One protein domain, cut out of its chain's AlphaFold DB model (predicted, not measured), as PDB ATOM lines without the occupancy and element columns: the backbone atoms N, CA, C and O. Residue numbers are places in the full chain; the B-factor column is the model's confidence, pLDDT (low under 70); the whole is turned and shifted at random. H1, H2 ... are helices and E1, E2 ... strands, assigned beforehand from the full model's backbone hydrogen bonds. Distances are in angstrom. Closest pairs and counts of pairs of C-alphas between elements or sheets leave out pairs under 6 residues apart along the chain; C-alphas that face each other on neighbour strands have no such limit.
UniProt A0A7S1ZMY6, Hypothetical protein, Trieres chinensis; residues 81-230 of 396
ATOM      1  N   VAL A  81     -42.083  44.770 -24.649       87.62
ATOM      2  CA  VAL A  81     -41.164  45.417 -25.592       87.62
ATOM      3  C   VAL A  81     -40.016  46.003 -24.786       87.62
ATOM      4  O   VAL A  81     -40.248  46.818 -23.891       87.62
ATOM      5  N   GLY A  82     -38.788  45.598 -25.094       91.50
ATOM      6  CA  GLY A  82     -37.600  46.112 -24.423       91.50
ATOM      7  C   GLY A  82     -36.401  46.241 -25.351       91.50
ATOM      8  O   GLY A  82     -36.336  45.587 -26.395       91.50
ATOM      9  N   ALA A  83     -35.450  47.080 -24.951       93.19
ATOM     10  CA  ALA A  83     -34.149  47.221 -25.596       93.19
ATOM     11  C   ALA A  83     -33.047  46.839 -24.606       93.19
ATOM     12  O   ALA A  83     -33.033  47.363 -23.485       93.19
ATOM     13  N   PRO A  84     -32.129  45.934 -24.980       95.38
ATOM     14  CA  PRO A  84     -30.961  45.673 -24.160       95.38
ATOM     15  C   PRO A  84     -30.055  46.902 -24.121       95.38
ATOM     16  O   PRO A  84     -29.947  47.642 -25.102       95.38
ATOM     17  N   LEU A  85     -29.380  47.079 -22.989       95.69
ATOM     18  CA  LEU A  85     -28.262  48.008 -22.909       95.69
ATOM     19  C   LEU A  85     -27.098  47.489 -23.758       95.69
ATOM     20  O   LEU A  85     -26.930  46.269 -23.924       95.69
ATOM     21  N   ASP A  86     -26.288  48.410 -24.273       95.25
ATOM     22  CA  ASP A  86     -25.011  48.048 -24.874       95.25
ATOM     23  C   ASP A  86     -24.088  47.392 -23.814       95.25
ATOM     24  O   ASP A  86     -24.290  47.580 -22.607       95.25
ATOM     25  N   PRO A  87     -23.081  46.600 -24.220       94.44
ATOM     26  CA  PRO A  87     -22.232  45.871 -23.279       94.44
ATOM     27  C   PRO A  87     -21.526  46.752 -22.238       94.44
ATOM     28  O   PRO A  87     -21.395  46.323 -21.091       94.44
ATOM     29  N   ALA A  88     -21.098  47.966 -22.600       95.44
ATOM     30  CA  ALA A  88     -20.390  48.853 -21.684       95.44
ATOM     31  C   ALA A  88     -21.338  49.410 -20.614       95.44
ATOM     32  O   ALA A  88     -21.036  49.309 -19.421       95.44
ATOM     33  N   SER A  89     -22.514  49.904 -21.014       96.38
ATOM     34  CA  SER A  89     -23.536  50.383 -20.070       96.38
ATOM     35  C   SER A  89     -24.082  49.258 -19.194       96.38
ATOM     36  O   SER A  89     -24.288  49.442 -17.993       96.38
ATOM     37  N   ALA A  90     -24.280  48.066 -19.767       95.06
ATOM     38  CA  ALA A  90     -24.688  46.884 -19.018       95.06
ATOM     39  C   ALA A  90     -23.650  46.516 -17.948       95.06
ATOM     40  O   ALA A  90     -24.010  46.343 -16.785       95.06
ATOM     41  N   ALA A  91     -22.366  46.447 -18.314       93.62
ATOM     42  CA  ALA A  91     -21.286  46.150 -17.377       93.62
ATOM     43  C   ALA A  91     -21.174  47.215 -16.278       93.62
ATOM     44  O   ALA A  91     -20.982  46.875 -15.111       93.62
ATOM     45  N   PHE A  92     -21.336  48.491 -16.634       94.25
ATOM     46  CA  PHE A  92     -21.323  49.602 -15.687       94.25
ATOM     47  C   PHE A  92     -22.416  49.465 -14.618       94.25
ATOM     48  O   PHE A  92     -22.103  49.469 -13.426       94.25
ATOM     49  N   LEU A  93     -23.672  49.236 -15.018       94.38
ATOM     50  CA  LEU A  93     -24.762  49.028 -14.060       94.38
ATOM     51  C   LEU A  93     -24.622  47.722 -13.268       94.38
ATOM     52  O   LEU A  93     -24.930  47.687 -12.076       94.38
ATOM     53  N   CYS A  94     -24.164  46.641 -13.904       93.25
ATOM     54  CA  CYS A  94     -23.968  45.360 -13.228       93.25
ATOM     55  C   CYS A  94     -22.892  45.438 -12.140       93.25
ATOM     56  O   CYS A  94     -23.084  44.841 -11.083       93.25
ATOM     57  N   ARG A  95     -21.808  46.200 -12.351       92.00
ATOM     58  CA  ARG A  95     -20.798  46.449 -11.309       92.00
ATOM     59  C   ARG A  95     -21.421  47.127 -10.090       92.00
ATOM     60  O   ARG A  95     -21.366  46.565  -9.000       92.00
ATOM     61  N   ALA A  96     -22.133  48.236 -10.285       92.44
ATOM     62  CA  ALA A  96     -22.803  48.928  -9.183       92.44
ATOM     63  C   ALA A  96     -23.851  48.050  -8.465       92.44
ATOM     64  O   ALA A  96     -23.984  48.079  -7.241       92.44
ATOM     65  N   ALA A  97     -24.581  47.212  -9.209       92.19
ATOM     66  CA  ALA A  97     -25.512  46.251  -8.626       92.19
ATOM     67  C   ALA A  97     -24.802  45.152  -7.814       92.19
ATOM     68  O   ALA A  97     -25.310  44.746  -6.766       92.19
ATOM     69  N   SER A  98     -23.636  44.684  -8.266       90.69
ATOM     70  CA  SER A  98     -22.850  43.672  -7.551       90.69
ATOM     71  C   SER A  98     -22.351  44.183  -6.200       90.69
ATOM     72  O   SER A  98     -22.447  43.468  -5.205       90.69
ATOM     73  N   GLU A  99     -21.970  45.460  -6.117       90.06
ATOM     74  CA  GLU A  99     -21.608  46.122  -4.856       90.06
ATOM     75  C   GLU A  99     -22.796  46.231  -3.890       90.06
ATOM     76  O   GLU A  99     -22.636  46.215  -2.670       90.06
ATOM     77  N   CYS A 100     -24.020  46.253  -4.424       89.19
ATOM     78  CA  CYS A 100     -25.250  46.167  -3.638       89.19
ATOM     79  C   CYS A 100     -25.629  44.725  -3.237       89.19
ATOM     80  O   CYS A 100     -26.682  44.516  -2.630       89.19
ATOM     81  N   GLY A 101     -24.797  43.730  -3.560       90.06
ATOM     82  CA  GLY A 101     -25.007  42.323  -3.215       90.06
ATOM     83  C   GLY A 101     -25.864  41.546  -4.215       90.06
ATOM     84  O   GLY A 101     -26.486  40.549  -3.843       90.06
ATOM     85  N   VAL A 102     -25.951  41.991  -5.473       89.88
ATOM     86  CA  VAL A 102     -26.549  41.191  -6.554       89.88
ATOM     87  C   VAL A 102     -25.529  40.145  -7.011       89.88
ATOM     88  O   VAL A 102     -24.528  40.476  -7.635       89.88
ATOM     89  N   ILE A 103     -25.782  38.875  -6.679       75.19
ATOM     90  CA  ILE A 103     -24.785  37.791  -6.790       75.19
ATOM     91  C   ILE A 103     -24.691  37.229  -8.217       75.19
ATOM     92  O   ILE A 103     -23.633  36.793  -8.651       75.19
ATOM     93  N   SER A 104     -25.782  37.251  -8.978       62.22
ATOM     94  CA  SER A 104     -25.752  37.022 -10.423       62.22
ATOM     95  C   SER A 104     -27.086  37.432 -11.031       62.22
ATOM     96  O   SER A 104     -28.153  37.188 -10.463       62.22
ATOM     97  N   ASN A 105     -27.030  38.060 -12.200       63.09
ATOM     98  CA  ASN A 105     -28.192  38.208 -13.055       63.09
ATOM     99  C   ASN A 105     -27.863  37.512 -14.372       63.09
ATOM    100  O   ASN A 105     -26.968  37.931 -15.098       63.09
ATOM    101  N   THR A 106     -28.547  36.406 -14.648       57.53
ATOM    102  CA  THR A 106     -28.357  35.636 -15.885       57.53
ATOM    103  C   THR A 106     -28.963  36.342 -17.097       57.53
ATOM    104  O   THR A 106     -28.677  35.979 -18.236       57.53
ATOM    105  N   ALA A 107     -29.796  37.360 -16.873       74.75
ATOM    106  CA  ALA A 107     -30.419  38.133 -17.930       74.75
ATOM    107  C   ALA A 107     -29.607  39.392 -18.257       74.75
ATOM    108  O   ALA A 107     -29.232  40.156 -17.369       74.75
ATOM    109  N   GLN A 108     -29.418  39.645 -19.554       87.00
ATOM    110  CA  GLN A 108     -28.876  40.910 -20.047       87.00
ATOM    111  C   GLN A 108     -29.754  42.084 -19.554       87.00
ATOM    112  O   GLN A 108     -30.975  42.060 -19.785       87.00
ATOM    113  N   PRO A 109     -29.167  43.114 -18.908       93.12
ATOM    114  CA  PRO A 109     -29.883  44.326 -18.532       93.12
ATOM    115  C   PRO A 109     -30.567  44.962 -19.742       93.12
ATOM    116  O   PRO A 109     -29.978  45.108 -20.814       93.12
ATOM    117  N   HIS A 110     -31.830  45.327 -19.569       93.50
ATOM    118  CA  HIS A 110     -32.638  45.963 -20.597       93.50
ATOM    119  C   HIS A 110     -33.597  46.960 -19.959       93.50
ATOM    120  O   HIS A 110     -34.025  46.785 -18.815       93.50
ATOM    121  N   VAL A 111     -33.958  47.984 -20.725       93.00
ATOM    122  CA  VAL A 111     -35.106  48.831 -20.419       93.00
ATOM    123  C   VAL A 111     -36.336  48.210 -21.070       93.00
ATOM    124  O   VAL A 111     -36.316  47.829 -22.243       93.00
ATOM    125  N   SER A 112     -37.407  48.071 -20.299       89.75
ATOM    126  CA  SER A 112     -38.718  47.693 -20.822       89.75
ATOM    127  C   SER A 112     -39.533  48.973 -21.052       89.75
ATOM    128  O   SER A 112     -39.544  49.871 -20.212       89.75
ATOM    129  N   PHE A 113     -40.190  49.075 -22.204       87.81
ATOM    130  CA  PHE A 113     -40.975  50.252 -22.598       87.81
ATOM    131  C   PHE A 113     -42.473  50.026 -22.405       87.81
ATOM    132  O   PHE A 113     -43.208  50.920 -21.993       87.81
ATOM    133  N   SER A 114     -42.921  48.802 -22.675       83.12
ATOM    134  CA  SER A 114     -44.305  48.386 -22.491       83.12
ATOM    135  C   SER A 114     -44.402  46.902 -22.155       83.12
ATOM    136  O   SER A 114     -43.468  46.118 -22.367       83.12
ATOM    137  N   GLU A 115     -45.556  46.508 -21.627       77.06
ATOM    138  CA  GLU A 115     -45.939  45.110 -21.434       77.06
ATOM    139  C   GLU A 115     -47.368  44.887 -21.930       77.06
ATOM    140  O   GLU A 115     -48.269  45.567 -21.466       77.06
ATOM    141  N   GLY A 116     -47.633  43.938 -22.824       70.00
ATOM    142  CA  GLY A 116     -48.975  43.767 -23.379       70.00
ATOM    143  C   GLY A 116     -49.282  42.401 -23.979       70.00
ATOM    144  O   GLY A 116     -48.412  41.548 -24.144       70.00
ATOM    145  N   LEU A 117     -50.566  42.204 -24.286       52.22
ATOM    146  CA  LEU A 117     -51.107  41.048 -25.009       52.22
ATOM    147  C   LEU A 117     -51.261  41.417 -26.485       52.22
ATOM    148  O   LEU A 117     -52.376  41.675 -26.928       52.22
ATOM    149  N   VAL A 118     -50.176  41.521 -27.249       57.00
ATOM    150  CA  VAL A 118     -50.321  41.761 -28.691       57.00
ATOM    151  C   VAL A 118     -49.388  40.834 -29.477       57.00
ATOM    152  O   VAL A 118     -48.182  40.864 -29.242       57.00
ATOM    153  N   PRO A 119     -49.930  40.002 -30.390       50.41
ATOM    154  CA  PRO A 119     -49.153  39.035 -31.169       50.41
ATOM    155  C   PRO A 119     -48.229  39.673 -32.225       50.41
ATOM    156  O   PRO A 119     -47.256  39.039 -32.607       50.41
ATOM    157  N   ASP A 120     -48.465  40.930 -32.625       55.97
ATOM    158  CA  ASP A 120     -47.713  41.622 -33.693       55.97
ATOM    159  C   ASP A 120     -46.735  42.699 -33.189       55.97
ATOM    160  O   ASP A 120     -46.390  43.641 -33.908       55.97
ATOM    161  N   LEU A 121     -46.280  42.610 -31.936       62.03
ATOM    162  CA  LEU A 121     -45.421  43.654 -31.372       62.03
ATOM    163  C   LEU A 121     -44.070  43.766 -32.097       62.03
ATOM    164  O   LEU A 121     -43.628  44.885 -32.325       62.03
ATOM    165  N   ASP A 122     -43.442  42.676 -32.547       63.62
ATOM    166  CA  ASP A 122     -42.080  42.740 -33.117       63.62
ATOM    167  C   ASP A 122     -41.971  43.594 -34.396       63.62
ATOM    168  O   ASP A 122     -40.910  44.159 -34.699       63.62
ATOM    169  N   HIS A 123     -43.071  43.727 -35.141       70.56
ATOM    170  CA  HIS A 123     -43.138  44.478 -36.395       70.56
ATOM    171  C   HIS A 123     -44.283  45.495 -36.421       70.56
ATOM    172  O   HIS A 123     -44.638  45.998 -37.486       70.56
ATOM    173  N   GLY A 124     -44.859  45.839 -35.272       77.06
ATOM    174  CA  GLY A 124     -45.897  46.859 -35.194       77.06
ATOM    175  C   GLY A 124     -45.365  48.257 -35.556       77.06
ATOM    176  O   GLY A 124     -44.179  48.544 -35.356       77.06
ATOM    177  N   PRO A 125     -46.221  49.170 -36.055       80.44
ATOM    178  CA  PRO A 125     -45.836  50.561 -36.314       80.44
ATOM    179  C   PRO A 125     -45.261  51.251 -35.069       80.44
ATOM    180  O   PRO A 125     -44.288  51.989 -35.193       80.44
ATOM    181  N   GLY A 126     -45.776  50.936 -33.874       81.38
ATOM    182  CA  GLY A 126     -45.241  51.445 -32.609       81.38
ATOM    183  C   GLY A 126     -43.799  51.002 -32.339       81.38
ATOM    184  O   GLY A 126     -42.952  51.833 -32.027       81.38
ATOM    185  N   VAL A 127     -43.475  49.713 -32.514       85.56
ATOM    186  CA  VAL A 127     -42.098  49.216 -32.316       85.56
ATOM    187  C   VAL A 127     -41.145  49.767 -33.373       85.56
ATOM    188  O   VAL A 127     -40.005  50.087 -33.048       85.56
ATOM    189  N   ARG A 128     -41.602  49.953 -34.620       86.94
ATOM    190  CA  ARG A 128     -40.803  50.637 -35.651       86.94
ATOM    191  C   ARG A 128     -40.514  52.091 -35.287       86.94
ATOM    192  O   ARG A 128     -39.368  52.508 -35.413       86.94
ATOM    193  N   ALA A 129     -41.518  52.833 -34.821       87.81
ATOM    194  CA  ALA A 129     -41.349  54.216 -34.382       87.81
ATOM    195  C   ALA A 129     -40.377  54.311 -33.198       87.81
ATOM    196  O   ALA A 129     -39.457  55.123 -33.225       87.81
ATOM    197  N   LEU A 130     -40.511  53.418 -32.211       89.81
ATOM    198  CA  LEU A 130     -39.587  53.334 -31.081       89.81
ATOM    199  C   LEU A 130     -38.159  53.004 -31.531       89.81
ATOM    200  O   LEU A 130     -37.214  53.663 -31.108       89.81
ATOM    201  N   ARG A 131     -37.987  52.021 -32.421       91.88
ATOM    202  CA  ARG A 131     -36.674  51.666 -32.975       91.88
ATOM    203  C   ARG A 131     -36.047  52.835 -33.731       91.88
ATOM    204  O   ARG A 131     -34.853  53.064 -33.576       91.88
ATOM    205  N   ALA A 132     -36.826  53.565 -34.526       92.31
ATOM    206  CA  ALA A 132     -36.351  54.742 -35.247       92.31
ATOM    207  C   ALA A 132     -35.922  55.856 -34.280       92.31
ATOM    208  O   ALA A 132     -34.825  56.387 -34.422       92.31
ATOM    209  N   ALA A 133     -36.732  56.138 -33.253       92.81
ATOM    210  CA  ALA A 133     -36.413  57.132 -32.230       92.81
ATOM    211  C   ALA A 133     -35.123  56.784 -31.467       92.81
ATOM    212  O   ALA A 133     -34.237  57.623 -31.347       92.81
ATOM    213  N   LEU A 134     -34.972  55.526 -31.038       93.31
ATOM    214  CA  LEU A 134     -33.751  55.046 -30.379       93.31
ATOM    215  C   LEU A 134     -32.552  54.951 -31.330       93.31
ATOM    216  O   LEU A 134     -31.420  54.936 -30.875       93.31
ATOM    217  N   SER A 135     -32.762  54.848 -32.642       94.81
ATOM    218  CA  SER A 135     -31.654  54.879 -33.610       94.81
ATOM    219  C   SER A 135     -31.120  56.292 -33.818       94.81
ATOM    220  O   SER A 135     -29.950  56.449 -34.148       94.81
ATOM    221  N   PHE A 136     -31.974  57.303 -33.641       95.50
ATOM    222  CA  PHE A 136     -31.577  58.707 -33.682       95.50
ATOM    223  C   PHE A 136     -30.847  59.117 -32.399       95.50
ATOM    224  O   PHE A 136     -29.797  59.746 -32.469       95.50
ATOM    225  N   ASP A 137     -31.382  58.719 -31.245       94.75
ATOM    226  CA  ASP A 137     -30.772  58.966 -29.942       94.75
ATOM    227  C   ASP A 137     -30.866  57.700 -29.067       94.75
ATOM    228  O   ASP A 137     -31.897  57.468 -28.420       94.75
ATOM    229  N   PRO A 138     -29.817  56.853 -29.065       94.81
ATOM    230  CA  PRO A 138     -29.791  55.586 -28.342       94.81
ATOM    231  C   PRO A 138     -29.426  55.764 -26.867       94.81
ATOM    232  O   PRO A 138     -28.911  54.826 -26.261       94.81
ATOM    233  N   THR A 139     -29.626  56.946 -26.284       95.69
ATOM    234  CA  THR A 139     -29.174  57.232 -24.923       95.69
ATOM    235  C   THR A 139     -30.305  57.249 -23.896       95.69
ATOM    236  O   THR A 139     -31.463  57.560 -24.186       95.69
ATOM    237  N   LEU A 140     -29.957  56.868 -22.668       96.06
ATOM    238  CA  LEU A 140     -30.791  56.928 -21.473       96.06
ATOM    239  C   LEU A 140     -30.018  57.662 -20.380       96.06
ATOM    240  O   LEU A 140     -28.824  57.421 -20.220       96.06
ATOM    241  N   THR A 141     -30.695  58.456 -19.559       97.44
ATOM    242  CA  THR A 141     -30.062  59.120 -18.410       97.44
ATOM    243  C   THR A 141     -30.547  58.494 -17.118       97.44
ATOM    244  O   THR A 141     -31.748  58.470 -16.855       97.44
ATOM    245  N   VAL A 142     -29.634  58.010 -16.280       96.94
ATOM    246  CA  VAL A 142     -29.988  57.493 -14.953       96.94
ATOM    247  C   VAL A 142     -30.413  58.650 -14.052       96.94
ATOM    248  O   VAL A 142     -29.678  59.619 -13.880       96.94
ATOM    249  N   VAL A 143     -31.590  58.548 -13.440       96.12
ATOM    250  CA  VAL A 143     -32.118  59.567 -12.513       96.12
ATOM    251  C   VAL A 143     -32.207  59.096 -11.073       96.12
ATOM    252  O   VAL A 143     -32.254  59.929 -10.166       96.12
ATOM    253  N   GLY A 144     -32.194  57.784 -10.865       92.81
ATOM    254  CA  GLY A 144     -32.276  57.185  -9.547       92.81
ATOM    255  C   GLY A 144     -31.756  55.757  -9.543       92.81
ATOM    256  O   GLY A 144     -31.724  55.077 -10.571       92.81
ATOM    257  N   PHE A 145     -31.337  55.300  -8.371       92.81
ATOM    258  CA  PHE A 145     -30.907  53.930  -8.147       92.81
ATOM    259  C   PHE A 145     -31.478  53.461  -6.817       92.81
ATOM    260  O   PHE A 145     -31.202  54.040  -5.768       92.81
ATOM    261  N   HIS A 146     -32.321  52.434  -6.855       88.44
ATOM    262  CA  HIS A 146     -33.192  52.124  -5.730       88.44
ATOM    263  C   HIS A 146     -33.245  50.638  -5.421       88.44
ATOM    264  O   HIS A 146     -33.177  49.769  -6.293       88.44
ATOM    265  N   ARG A 147     -33.465  50.362  -4.134       89.50
ATOM    266  CA  ARG A 147     -33.866  49.046  -3.647       89.50
ATOM    267  C   ARG A 147     -35.374  49.024  -3.492       89.50
ATOM    268  O   ARG A 147     -35.940  49.804  -2.731       89.50
ATOM    269  N   VAL A 148     -36.022  48.102  -4.183       86.88
ATOM    270  CA  VAL A 148     -37.458  47.870  -4.072       86.88
ATOM    271  C   VAL A 148     -37.683  46.616  -3.229       86.88
ATOM    272  O   VAL A 148     -37.369  45.515  -3.695       86.88
ATOM    273  N   PRO A 149     -38.264  46.738  -2.021       85.19
ATOM    274  CA  PRO A 149     -38.537  45.586  -1.176       85.19
ATOM    275  C   PRO A 149     -39.433  44.565  -1.871       85.19
ATOM    276  O   PRO A 149     -40.501  44.908  -2.393       85.19
ATOM    277  N   ARG A 150     -39.028  43.290  -1.863       81.19
ATOM    278  CA  ARG A 150     -39.876  42.205  -2.366       81.19
ATOM    279  C   ARG A 150     -40.755  41.646  -1.255       81.19
ATOM    280  O   ARG A 150     -40.455  41.712  -0.069       81.19
ATOM    281  N   ARG A 151     -41.880  41.048  -1.661       74.31
ATOM    282  CA  ARG A 151     -42.885  40.506  -0.733       74.31
ATOM    283  C   ARG A 151     -42.402  39.284   0.054       74.31
ATOM    284  O   ARG A 151     -42.982  38.984   1.090       74.31
ATOM    285  N   ASP A 152     -41.374  38.589  -0.435       77.62
ATOM    286  CA  ASP A 152     -40.723  37.517   0.326       77.62
ATOM    287  C   ASP A 152     -40.068  38.040   1.611       77.62
ATOM    288  O   ASP A 152     -39.760  37.238   2.480       77.62
ATOM    289  N   ASN A 153     -39.918  39.365   1.764       77.44
ATOM    290  CA  ASN A 153     -39.292  40.046   2.897       77.44
ATOM    291  C   ASN A 153     -37.823  39.675   3.129       77.44
ATOM    292  O   ASN A 153     -37.218  40.225   4.046       77.44
ATOM    293  N   VAL A 154     -37.257  38.811   2.287       86.00
ATOM    294  CA  VAL A 154     -35.889  38.296   2.377       86.00
ATOM    295  C   VAL A 154     -34.997  38.956   1.334       86.00
ATOM    296  O   VAL A 154     -33.791  39.051   1.538       86.00
ATOM    297  N   THR A 155     -35.569  39.443   0.231       88.62
ATOM    298  CA  THR A 155     -34.807  40.051  -0.862       88.62
ATOM    299  C   THR A 155     -35.342  41.420  -1.261       88.62
ATOM    300  O   THR A 155     -36.540  41.694  -1.180       88.62
ATOM    301  N   ASP A 156     -34.446  42.261  -1.762       89.56
ATOM    302  CA  ASP A 156     -34.776  43.515  -2.429       89.56
ATOM    303  C   ASP A 156     -34.426  43.393  -3.918       89.56
ATOM    304  O   ASP A 156     -33.463  42.723  -4.297       89.56
ATOM    305  N   LEU A 157     -35.219  44.021  -4.784       89.50
ATOM    306  CA  LEU A 157     -34.897  44.181  -6.199       89.50
ATOM    307  C   LEU A 157     -34.107  45.477  -6.381       89.50
ATOM    308  O   LEU A 157     -34.575  46.533  -5.967       89.50
ATOM    309  N   ILE A 158     -32.952  45.401  -7.030       91.62
ATOM    310  CA  ILE A 158     -32.188  46.574  -7.443       91.62
ATOM    311  C   ILE A 158     -32.695  47.046  -8.803       91.62
ATOM    312  O   ILE A 158     -32.760  46.257  -9.757       91.62
ATOM    313  N   ILE A 159     -33.048  48.326  -8.884       92.94
ATOM    314  CA  ILE A 159     -33.453  48.993 -10.122       92.94
ATOM    315  C   ILE A 159     -32.664  50.290 -10.313       92.94
ATOM    316  O   ILE A 159     -32.339  50.968  -9.340       92.94
ATOM    317  N   ALA A 160     -32.398  50.637 -11.569       94.50
ATOM    318  CA  ALA A 160     -31.964  51.971 -11.965       94.50
ATOM    319  C   ALA A 160     -33.114  52.650 -12.713       94.50
ATOM    320  O   ALA A 160     -33.546  52.139 -13.749       94.50
ATOM    321  N   ASP A 161     -33.615  53.764 -12.190       94.12
ATOM    322  CA  ASP A 161     -34.615  54.588 -12.862       94.12
ATOM    323  C   ASP A 161     -33.926  55.428 -13.936       94.12
ATOM    324  O   ASP A 161     -32.861  56.009 -13.705       94.12
ATOM    325  N   VAL A 162     -34.533  55.487 -15.118       95.94
ATOM    326  CA  VAL A 162     -33.951  56.139 -16.293       95.94
ATOM    327  C   VAL A 162     -34.947  57.074 -16.966       95.94
ATOM    328  O   VAL A 162     -36.156  56.837 -16.966       95.94
ATOM    329  N   LEU A 163     -34.423  58.127 -17.579       95.50
ATOM    330  CA  LEU A 163     -35.132  58.961 -18.538       95.50
ATOM    331  C   LEU A 163     -34.697  58.591 -19.949       95.50
ATOM    332  O   LEU A 163     -33.525  58.310 -20.196       95.50
ATOM    333  N   LEU A 164     -35.659  58.597 -20.867       93.88
ATOM    334  CA  LEU A 164     -35.391  58.469 -22.293       93.88
ATOM    335  C   LEU A 164     -35.138  59.857 -22.883       93.88
ATOM    336  O   LEU A 164     -35.606  60.862 -22.338       93.88
ATOM    337  N   SER A 165     -34.480  59.905 -24.039       92.56
ATOM    338  CA  SER A 165     -34.501  61.103 -24.876       92.56
ATOM    339  C   SER A 165     -35.949  61.509 -25.213       92.56
ATOM    340  O   SER A 165     -36.828  60.641 -25.283       92.56
ATOM    341  N   PRO A 166     -36.242  62.802 -25.454       91.94
ATOM    342  CA  PRO A 166     -37.610  63.259 -25.721       91.94
ATOM    343  C   PRO A 166     -38.307  62.490 -26.854       91.94
ATOM    344  O   PRO A 166     -39.475  62.122 -26.734       91.94
ATOM    345  N   GLY A 167     -37.579  62.182 -27.935       89.25
ATOM    346  CA  GLY A 167     -38.108  61.401 -29.056       89.25
ATOM    347  C   GLY A 167     -38.434  59.953 -28.678       89.25
ATOM    348  O   GLY A 167     -39.485  59.434 -29.060       89.25
ATOM    349  N   ALA A 168     -37.569  59.305 -27.893       90.50
ATOM    350  CA  ALA A 168     -37.793  57.942 -27.423       90.50
ATOM    351  C   ALA A 168     -38.917  57.858 -26.373       90.50
ATOM    352  O   ALA A 168     -39.715  56.921 -26.428       90.50
ATOM    353  N   ASP A 169     -39.043  58.842 -25.474       90.69
ATOM    354  CA  ASP A 169     -40.161  58.957 -24.522       90.69
ATOM    355  C   ASP A 169     -41.503  59.093 -25.249       90.69
ATOM    356  O   ASP A 169     -42.435  58.329 -24.981       90.69
ATOM    357  N   MET A 170     -41.586  59.985 -26.242       88.56
ATOM    358  CA  MET A 170     -42.783  60.133 -27.070       88.56
ATOM    359  C   MET A 170     -43.149  58.831 -27.792       88.56
ATOM    360  O   MET A 170     -44.308  58.410 -27.750       88.56
ATOM    361  N   ALA A 171     -42.177  58.162 -28.420       87.94
ATOM    362  CA  ALA A 171     -42.420  56.905 -29.125       87.94
ATOM    363  C   ALA A 171     -42.861  55.777 -28.172       87.94
ATOM    364  O   ALA A 171     -43.793  55.028 -28.478       87.94
ATOM    365  N   ALA A 172     -42.254  55.675 -26.985       86.62
ATOM    366  CA  ALA A 172     -42.637  54.700 -25.965       86.62
ATOM    367  C   ALA A 172     -44.056  54.953 -25.414       86.62
ATOM    368  O   ALA A 172     -44.820  54.007 -25.198       86.62
ATOM    369  N   ARG A 173     -44.453  56.223 -25.248       82.94
ATOM    370  CA  ARG A 173     -45.829  56.603 -24.877       82.94
ATOM    371  C   ARG A 173     -46.836  56.217 -25.952       82.94
ATOM    372  O   ARG A 173     -47.866  55.630 -25.628       82.94
ATOM    373  N   GLN A 174     -46.529  56.488 -27.222       81.00
ATOM    374  CA  GLN A 174     -47.388  56.107 -28.349       81.00
ATOM    375  C   GLN A 174     -47.598  54.595 -28.424       81.00
ATOM    376  O   GLN A 174     -48.704  54.141 -28.705       81.00
ATOM    377  N   LEU A 175     -46.570  53.815 -28.080       78.50
ATOM    378  CA  LEU A 175     -46.650  52.358 -28.029       78.50
ATOM    379  C   LEU A 175     -47.687  51.839 -27.017       78.50
ATOM    380  O   LEU A 175     -48.173  50.723 -27.160       78.50
ATOM    381  N   SER A 176     -48.031  52.649 -26.014       66.94
ATOM    382  CA  SER A 176     -49.025  52.327 -24.982       66.94
ATOM    383  C   SER A 176     -50.377  53.020 -25.198       66.94
ATOM    384  O   SER A 176     -51.348  52.682 -24.527       66.94
ATOM    385  N   GLY A 177     -50.435  54.016 -26.088       61.38
ATOM    386  CA  GLY A 177     -51.619  54.841 -26.340       61.38
ATOM    387  C   GLY A 177     -52.535  54.319 -27.448       61.38
ATOM    388  O   GLY A 177     -53.654  54.812 -27.586       61.38
ATOM    389  N   ASP A 178     -52.099  53.333 -28.237       61.88
ATOM    390  CA  ASP A 178     -52.967  52.716 -29.237       61.88
ATOM    391  C   ASP A 178     -54.038  51.879 -28.526       61.88
ATOM    392  O   ASP A 178     -53.756  50.801 -28.003       61.88
ATOM    393  N   ALA A 179     -55.279  52.375 -28.522       51.69
ATOM    394  CA  ALA A 179     -56.440  51.748 -27.890       51.69
ATOM    395  C   ALA A 179     -56.733  50.320 -28.393       51.69
ATOM    396  O   ALA A 179     -57.501  49.588 -27.766       51.69
ATOM    397  N   LYS A 180     -56.146  49.913 -29.527       54.53
ATOM    398  CA  LYS A 180     -56.222  48.534 -30.034       54.53
ATOM    399  C   LYS A 180     -55.222  47.605 -29.351       54.53
ATOM    400  O   LYS A 180     -55.424  46.392 -29.328       54.53
ATOM    401  N   THR A 181     -54.151  48.158 -28.795       54.75
ATOM    402  CA  THR A 181     -53.117  47.405 -28.100       54.75
ATOM    403  C   THR A 181     -53.447  47.329 -26.619       54.75
ATOM    404  O   THR A 181     -53.572  48.327 -25.917       54.75
ATOM    405  N   CYS A 182     -53.595  46.108 -26.115       58.66
ATOM    406  CA  CYS A 182     -53.719  45.857 -24.688       58.66
ATOM    407  C   CYS A 182     -52.337  45.988 -24.025       58.66
ATOM    408  O   CYS A 182     -51.769  44.985 -23.589       58.66
ATOM    409  N   ALA A 183     -51.772  47.198 -24.041       63.94
ATOM    410  CA  ALA A 183     -50.428  47.511 -23.584       63.94
ATOM    411  C   ALA A 183     -50.457  48.309 -22.274       63.94
ATOM    412  O   ALA A 183     -51.198  49.271 -22.100       63.94
ATOM    413  N   LEU A 184     -49.630  47.876 -21.334       68.06
ATOM    414  CA  LEU A 184     -49.347  48.521 -20.069       68.06
ATOM    415  C   LEU A 184     -48.106  49.389 -20.272       68.06
ATOM    416  O   LEU A 184     -47.025  48.837 -20.529       68.06
ATOM    417  N   PRO A 185     -48.224  50.715 -20.145       69.56
ATOM    418  CA  PRO A 185     -47.057  51.570 -20.187       69.56
ATOM    419  C   PRO A 185     -46.115  51.292 -19.014       69.56
ATOM    420  O   PRO A 185     -46.551  50.998 -17.894       69.56
ATOM    421  N   GLN A 186     -44.813  51.438 -19.256       71.38
ATOM    422  CA  GLN A 186     -43.808  51.433 -18.200       71.38
ATOM    423  C   GLN A 186     -43.429  52.860 -17.813       71.38
ATOM    424  O   GLN A 186     -42.613  53.480 -18.478       71.38
ATOM    425  N   PHE A 187     -43.977  53.357 -16.705       71.81
ATOM    426  CA  PHE A 187     -43.549  54.626 -16.116       71.81
ATOM    427  C   PHE A 187     -43.417  54.484 -14.591       71.81
ATOM    428  O   PHE A 187     -44.337  53.930 -13.984       71.81
ATOM    429  N   PRO A 188     -42.322  54.978 -13.974       82.50
ATOM    430  CA  PRO A 188     -41.094  55.431 -14.631       82.50
ATOM    431  C   PRO A 188     -40.388  54.282 -15.371       82.50
ATOM    432  O   PRO A 188     -40.574  53.096 -15.053       82.50
ATOM    433  N   PHE A 189     -39.588  54.636 -16.377       90.25
ATOM    434  CA  PHE A 189     -38.705  53.671 -17.021       90.25
ATOM    435  C   PHE A 189     -37.607  53.268 -16.050       90.25
ATOM    436  O   PHE A 189     -37.087  54.087 -15.298       90.25
ATOM    437  N   HIS A 190     -37.274  51.984 -16.063       92.94
ATOM    438  CA  HIS A 190     -36.250  51.446 -15.187       92.94
ATOM    439  C   HIS A 190     -35.593  50.222 -15.809       92.94
ATOM    440  O   HIS A 190     -36.216  49.486 -16.583       92.94
ATOM    441  N   VAL A 191     -34.346  49.992 -15.414       93.56
ATOM    442  CA  VAL A 191     -33.572  48.789 -15.706       93.56
ATOM    443  C   VAL A 191     -33.519  47.949 -14.435       93.56
ATOM    444  O   VAL A 191     -33.007  48.390 -13.407       93.56
ATOM    445  N   ALA A 192     -34.066  46.736 -14.487       91.75
ATOM    446  CA  ALA A 192     -33.980  45.796 -13.374       91.75
ATOM    447  C   ALA A 192     -32.625  45.075 -13.403       91.75
ATOM    448  O   ALA A 192     -32.300  44.402 -14.381       91.75
ATOM    449  N   LEU A 193     -31.849  45.197 -12.324       92.25
ATOM    450  CA  LEU A 193     -30.460  44.724 -12.279       92.25
ATOM    451  C   LEU A 193     -30.288  43.404 -11.538       92.25
ATOM    452  O   LEU A 193     -29.340  42.675 -11.812       92.25
ATOM    453  N   GLY A 194     -31.223  43.058 -10.657       90.62
ATOM    454  CA  GLY A 194     -31.256  41.755 -10.003       90.62
ATOM    455  C   GLY A 194     -31.801  41.823  -8.585       90.62
ATOM    456  O   GLY A 194     -32.077  42.896  -8.049       90.62
ATOM    457  N   ALA A 195     -32.000  40.652  -7.986       89.31
ATOM    458  CA  ALA A 195     -32.368  40.550  -6.582       89.31
ATOM    459  C   ALA A 195     -31.108  40.442  -5.717       89.31
ATOM    460  O   ALA A 195     -30.141  39.788  -6.099       89.31
ATOM    461  N   CYS A 196     -31.153  41.050  -4.542       89.25
ATOM    462  CA  CYS A 196     -30.122  40.967  -3.514       89.25
ATOM    463  C   CYS A 196     -30.782  40.611  -2.173       89.25
ATOM    464  O   CYS A 196     -31.983  40.859  -2.005       89.25
ATOM    465  N   PRO A 197     -30.047  40.038  -1.205       88.38
ATOM    466  CA  PRO A 197     -30.545  39.885   0.157       88.38
ATOM    467  C   PRO A 197     -30.977  41.236   0.729       88.38
ATOM    468  O   PRO A 197     -30.345  42.264   0.471       88.38
ATOM    469  N   ARG A 198     -32.065  41.243   1.498       84.19
ATOM    470  CA  ARG A 198     -32.591  42.457   2.114       84.19
ATOM    471  C   ARG A 198     -31.542  43.083   3.023       84.19
ATOM    472  O   ARG A 198     -30.799  42.400   3.723       84.19
ATOM    473  N   ALA A 199     -31.475  44.405   2.963       66.44
ATOM    474  CA  ALA A 199     -30.362  45.173   3.485       66.44
ATOM    475  C   ALA A 199     -30.038  44.961   4.980       66.44
ATOM    476  O   ALA A 199     -30.838  45.333   5.836       66.44
ATOM    477  N   GLY A 200     -28.810  44.523   5.288       65.00
ATOM    478  CA  GLY A 200     -28.099  44.884   6.528       65.00
ATOM    479  C   GLY A 200     -27.370  46.237   6.387       65.00
ATOM    480  O   GLY A 200     -27.331  46.803   5.290       65.00
ATOM    481  N   GLY A 201     -26.765  46.765   7.461       62.41
ATOM    482  CA  GLY A 201     -26.177  48.121   7.508       62.41
ATOM    483  C   GLY A 201     -25.202  48.471   6.368       62.41
ATOM    484  O   GLY A 201     -25.342  49.527   5.752       62.41
ATOM    485  N   GLY A 202     -24.281  47.567   6.006       63.94
ATOM    486  CA  GLY A 202     -23.294  47.802   4.935       63.94
ATOM    487  C   GLY A 202     -23.905  47.973   3.538       63.94
ATOM    488  O   GLY A 202     -23.444  48.783   2.739       63.94
ATOM    489  N   SER A 203     -25.022  47.300   3.268       72.31
ATOM    490  CA  SER A 203     -25.670  47.357   1.953       72.31
ATOM    491  C   SER A 203     -26.478  48.642   1.713       72.31
ATOM    492  O   SER A 203     -26.783  48.964   0.569       72.31
ATOM    493  N   LYS A 204     -26.821  49.403   2.768       77.56
ATOM    494  CA  LYS A 204     -27.427  50.739   2.613       77.56
ATOM    495  C   LYS A 204     -26.400  51.756   2.117       77.56
ATOM    496  O   LYS A 204     -26.721  52.570   1.259       77.56
ATOM    497  N   ARG A 205     -25.164  51.672   2.623       81.62
ATOM    498  CA  ARG A 205     -24.054  52.532   2.194       81.62
ATOM    499  C   ARG A 205     -23.700  52.283   0.726       81.62
ATOM    500  O   ARG A 205     -23.567  53.248  -0.015       81.62
ATOM    501  N   ALA A 206     -23.644  51.019   0.301       83.62
ATOM    502  CA  ALA A 206     -23.411  50.663  -1.102       83.62
ATOM    503  C   ALA A 206     -24.490  51.239  -2.038       83.62
ATOM    504  O   ALA A 206     -24.168  51.811  -3.072       83.62
ATOM    505  N   SER A 207     -25.770  51.172  -1.652       83.75
ATOM    506  CA  SER A 207     -26.849  51.760  -2.457       83.75
ATOM    507  C   SER A 207     -26.793  53.286  -2.523       83.75
ATOM    508  O   SER A 207     -27.028  53.836  -3.591       83.75
ATOM    509  N   ALA A 208     -26.445  53.964  -1.426       86.94
ATOM    510  CA  ALA A 208     -26.281  55.419  -1.424       86.94
ATOM    511  C   ALA A 208     -25.094  55.865  -2.296       86.94
ATOM    512  O   ALA A 208     -25.204  56.834  -3.043       86.94
ATOM    513  N   TRP A 209     -23.976  55.133  -2.241       90.62
ATOM    514  CA  TRP A 209     -22.839  55.363  -3.132       90.62
ATOM    515  C   TRP A 209     -23.214  55.139  -4.602       90.62
ATOM    516  O   TRP A 209     -22.893  55.976  -5.446       90.62
ATOM    517  N   ALA A 210     -23.929  54.050  -4.907       89.00
ATOM    518  CA  ALA A 210     -24.364  53.745  -6.266       89.00
ATOM    519  C   ALA A 210     -25.320  54.823  -6.789       89.00
ATOM    520  O   ALA A 210     -25.166  55.288  -7.912       89.00
ATOM    521  N   GLU A 211     -26.265  55.287  -5.970       90.81
ATOM    522  CA  GLU A 211     -27.151  56.394  -6.332       90.81
ATOM    523  C   GLU A 211     -26.371  57.680  -6.634       90.81
ATOM    524  O   GLU A 211     -26.602  58.297  -7.672       90.81
ATOM    525  N   ALA A 212     -25.404  58.048  -5.789       90.88
ATOM    526  CA  ALA A 212     -24.574  59.232  -6.005       90.88
ATOM    527  C   ALA A 212     -23.687  59.121  -7.258       90.88
ATOM    528  O   ALA A 212     -23.509  60.109  -7.966       90.88
ATOM    529  N   SER A 213     -23.154  57.931  -7.543       89.94
ATOM    530  CA  SER A 213     -22.209  57.705  -8.645       89.94
ATOM    531  C   SER A 213     -22.893  57.510  -9.997       89.94
ATOM    532  O   SER A 213     -22.310  57.804 -11.037       89.94
ATOM    533  N   LEU A 214     -24.116  56.977 -10.000       94.25
ATOM    534  CA  LEU A 214     -24.840  56.654 -11.228       94.25
ATOM    535  C   LEU A 214     -25.779  57.769 -11.676       94.25
ATOM    536  O   LEU A 214     -26.095  57.839 -12.859       94.25
ATOM    537  N   LYS A 215     -26.272  58.622 -10.775       95.38
ATOM    538  CA  LYS A 215     -27.219  59.677 -11.149       95.38
ATOM    539  C   LYS A 215     -26.582  60.654 -12.140       95.38
ATOM    540  O   LYS A 215     -25.520  61.208 -11.894       95.38
ATOM    541  N   GLY A 216     -27.262  60.877 -13.261       96.12
ATOM    542  CA  GLY A 216     -26.769  61.672 -14.385       96.12
ATOM    543  C   GLY A 216     -25.919  60.885 -15.385       96.12
ATOM    544  O   GLY A 216     -25.622  61.417 -16.451       96.12
ATOM    545  N   ALA A 217     -25.566  59.624 -15.100       96.81
ATOM    546  CA  ALA A 217     -24.841  58.793 -16.050       96.81
ATOM    547  C   ALA A 217     -25.683  58.540 -17.304       96.81
ATOM    548  O   ALA A 217     -26.877  58.226 -17.224       96.81
ATOM    549  N   VAL A 218     -25.029  58.651 -18.459       97.38
ATOM    550  CA  VAL A 218     -25.619  58.371 -19.766       97.38
ATOM    551  C   VAL A 218     -25.302  56.931 -20.143       97.38
ATOM    552  O   VAL A 218     -24.145  56.517 -20.152       97.38
ATOM    553  N   LEU A 219     -26.343  56.167 -20.442       97.00
ATOM    554  CA  LEU A 219     -26.277  54.774 -20.859       97.00
ATOM    555  C   LEU A 219     -26.684  54.676 -22.322       97.00
ATOM    556  O   LEU A 219     -27.611  55.363 -22.741       97.00
ATOM    557  N   ALA A 220     -26.065  53.777 -23.076       96.75
ATOM    558  CA  ALA A 220     -26.496  53.456 -24.427       96.75
ATOM    559  C   ALA A 220     -27.364  52.186 -24.461       96.75
ATOM    560  O   ALA A 220     -27.151  51.207 -23.737       96.75
ATOM    561  N   VAL A 221     -28.369  52.204 -25.333       95.62
ATOM    562  CA  VAL A 221     -29.169  51.037 -25.712       95.62
ATOM    563  C   VAL A 221     -28.785  50.554 -27.099       95.62
ATOM    564  O   VAL A 221     -28.328  51.324 -27.938       95.62
ATOM    565  N   ASP A 222     -29.033  49.276 -27.370       94.62
ATOM    566  CA  ASP A 222     -28.941  48.739 -28.724       94.62
ATOM    567  C   ASP A 222     -30.321  48.795 -29.417       94.62
ATOM    568  O   ASP A 222     -31.167  47.916 -29.192       94.62
ATOM    569  N   PRO A 223     -30.578  49.793 -30.291       91.94
ATOM    570  CA  PRO A 223     -31.862  49.933 -30.972       91.94
ATOM    571  C   PRO A 223     -32.147  48.768 -31.931       91.94
ATOM    572  O   PRO A 223     -33.308  48.422 -32.174       91.94
ATOM    573  N   ARG A 224     -31.110  48.106 -32.459       90.38
ATOM    574  CA  ARG A 224     -31.263  46.983 -33.400       90.38
ATOM    575  C   ARG A 224     -31.840  45.756 -32.708       90.38
ATOM    576  O   ARG A 224     -32.461  44.917 -33.355       90.38
ATOM    577  N   ARG A 225     -31.667  45.676 -31.389       89.62
ATOM    578  CA  ARG A 225     -32.128  44.570 -30.549       89.62
ATOM    579  C   ARG A 225     -33.398  44.899 -29.764       89.62
ATOM    580  O   ARG A 225     -33.748  44.139 -28.861       89.62
ATOM    581  N   VAL A 226     -34.112  45.973 -30.126       88.25
ATOM    582  CA  VAL A 226     -35.492  46.201 -29.668       88.25
ATOM    583  C   VAL A 226     -36.340  45.017 -30.114       88.25
ATOM    584  O   VAL A 226     -36.540  44.811 -31.318       88.25
ATOM    585  N   ARG A 227     -36.826  44.253 -29.138       85.19
ATOM    586  CA  ARG A 227     -37.559  43.007 -29.362       85.19
ATOM    587  C   ARG A 227     -38.652  42.808 -28.334       85.19
ATOM    588  O   ARG A 227     -38.633  43.390 -27.245       85.19
ATOM    589  N   VAL A 228     -39.558  41.912 -28.672       81.31
ATOM    590  CA  VAL A 228     -40.542  41.384 -27.751       81.31
ATOM    591  C   VAL A 228     -39.910  40.285 -26.900       81.31
ATOM    592  O   VAL A 228     -39.408  39.274 -27.382       81.31
ATOM    593  N   LEU A 229     -39.913  40.504 -25.594       78.75
ATOM    594  CA  LEU A 229     -39.450  39.575 -24.583       78.75
ATOM    595  C   LEU A 229     -40.624  38.697 -24.137       78.75
ATOM    596  O   LEU A 229     -41.695  39.230 -23.809       78.75
ATOM    597  N   PRO A 230     -40.435  37.369 -24.065       73.44
ATOM    598  CA  PRO A 230     -41.463  36.476 -23.564       73.44
ATOM    599  C   PRO A 230     -41.763  36.745 -22.076       73.44
ATOM    600  O   PRO A 230     -40.969  37.371 -21.352       73.44
TER     601      PRO A 230
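Overview. This is residues 81 to 230 of the 396 residues of the protein "Hypothetical protein" of Trieres chinensis (UniProt A0A7S1ZMY6). Two antiparallel four-stranded sheets meet where E2 comes beside E6, each with helices packed over one face. H1 and H4 cover a curled sheet at one end of an elongated body, and H2 and H3 lie side by side over the other sheet at the opposite end. The printed part has 150 residues, with four named helices and eight named strands, in the order E1 H1 E2 H2 E3 E4 H3 E5 E6 H4 E7 E8; the sheet orders are E6 E4 E3 E7 and E5 E2 E1 E8. The class is mixed, helices and strands; the whole is compact, with a radius of gyration of the C-alphas of 15.7 A and spans of 48 by 31 by 23 A.

Arrangement. Look first at the curled, strongly twisted sheet of E6, residues 189 to 197, E4, residues 155 to 164, E3, residues 139 to 149, and E7, residues 218 to 220. You will find N 158 and O 194 at 2.8 A between E4 and E6, N 159 and O 146 at 3.0 A in the hairpin E3 and E4, and N 140 and O 219 at 2.8 A between E3 and E7. H4, residues 201 to 214, is over E3 at a height of 8.6 A over the sheet; C-alphas 145 and 211 are closest, 4.8 A. H1, residues 87 to 99, is on the same face at a height of 7.6 A, and C-alphas 97 and 193 are the closest of H1 and E6, 6.3 A. H1 and H4 only just touch, with 3 pairs of C-alphas within 8 A, the closest being 96 and 210 at 5.8 A. Go on to E2, residues 110 to 116, whose C-alpha 111 is 5.0 A from C-alpha 191 of E6, their closest pair. In its sheet, the backbone pairs within hydrogen-bond range include N 113 and O 81, 2.8 A, between E2 and its neighbour E1, residues 81 to 84; N 184 and O 115, 2.7 A, between E2 and its neighbour E5, residues 183 to 185; and N 82 and O 227, 3.1 A, between E1 and its neighbour E8, residues 227 to 229. H2, residues 125 to 136, and H3, residues 166 to 177, lie on the same face, two layers of helices and sheet; they touch at C-alphas 126 and 175, 4.9 A, at a shallow tilt of 11 degrees, opposite ways. Every O i to N i+4 pair is within hydrogen-bond range in H1 and H2, against 7 of 8 in H3 and 9 of 10 in H4.

Along the chain. Find C-alpha 81 at (-41.164, 45.417, -25.592), where E1 begins, and C-alpha 229 at (-39.450, 39.575, -24.583), where E8 ends. E4 measures 28.3 A and E3 28.1 A, with a bend of 61 degrees at residue 143; H4 measures 20.6 A from C-alpha 201 at (-26.177, 48.121, 7.508).

Size, cuts and confidence. The C-alphas of Pro 125 and Gly 201 are the farthest apart, 48.1 A. The printed part has no cut and no long link. Mean pLDDT of the printed part is 84.5; residues 104 to 106, 117 to 122, 176 to 185 and 199 to 202 include those under 70.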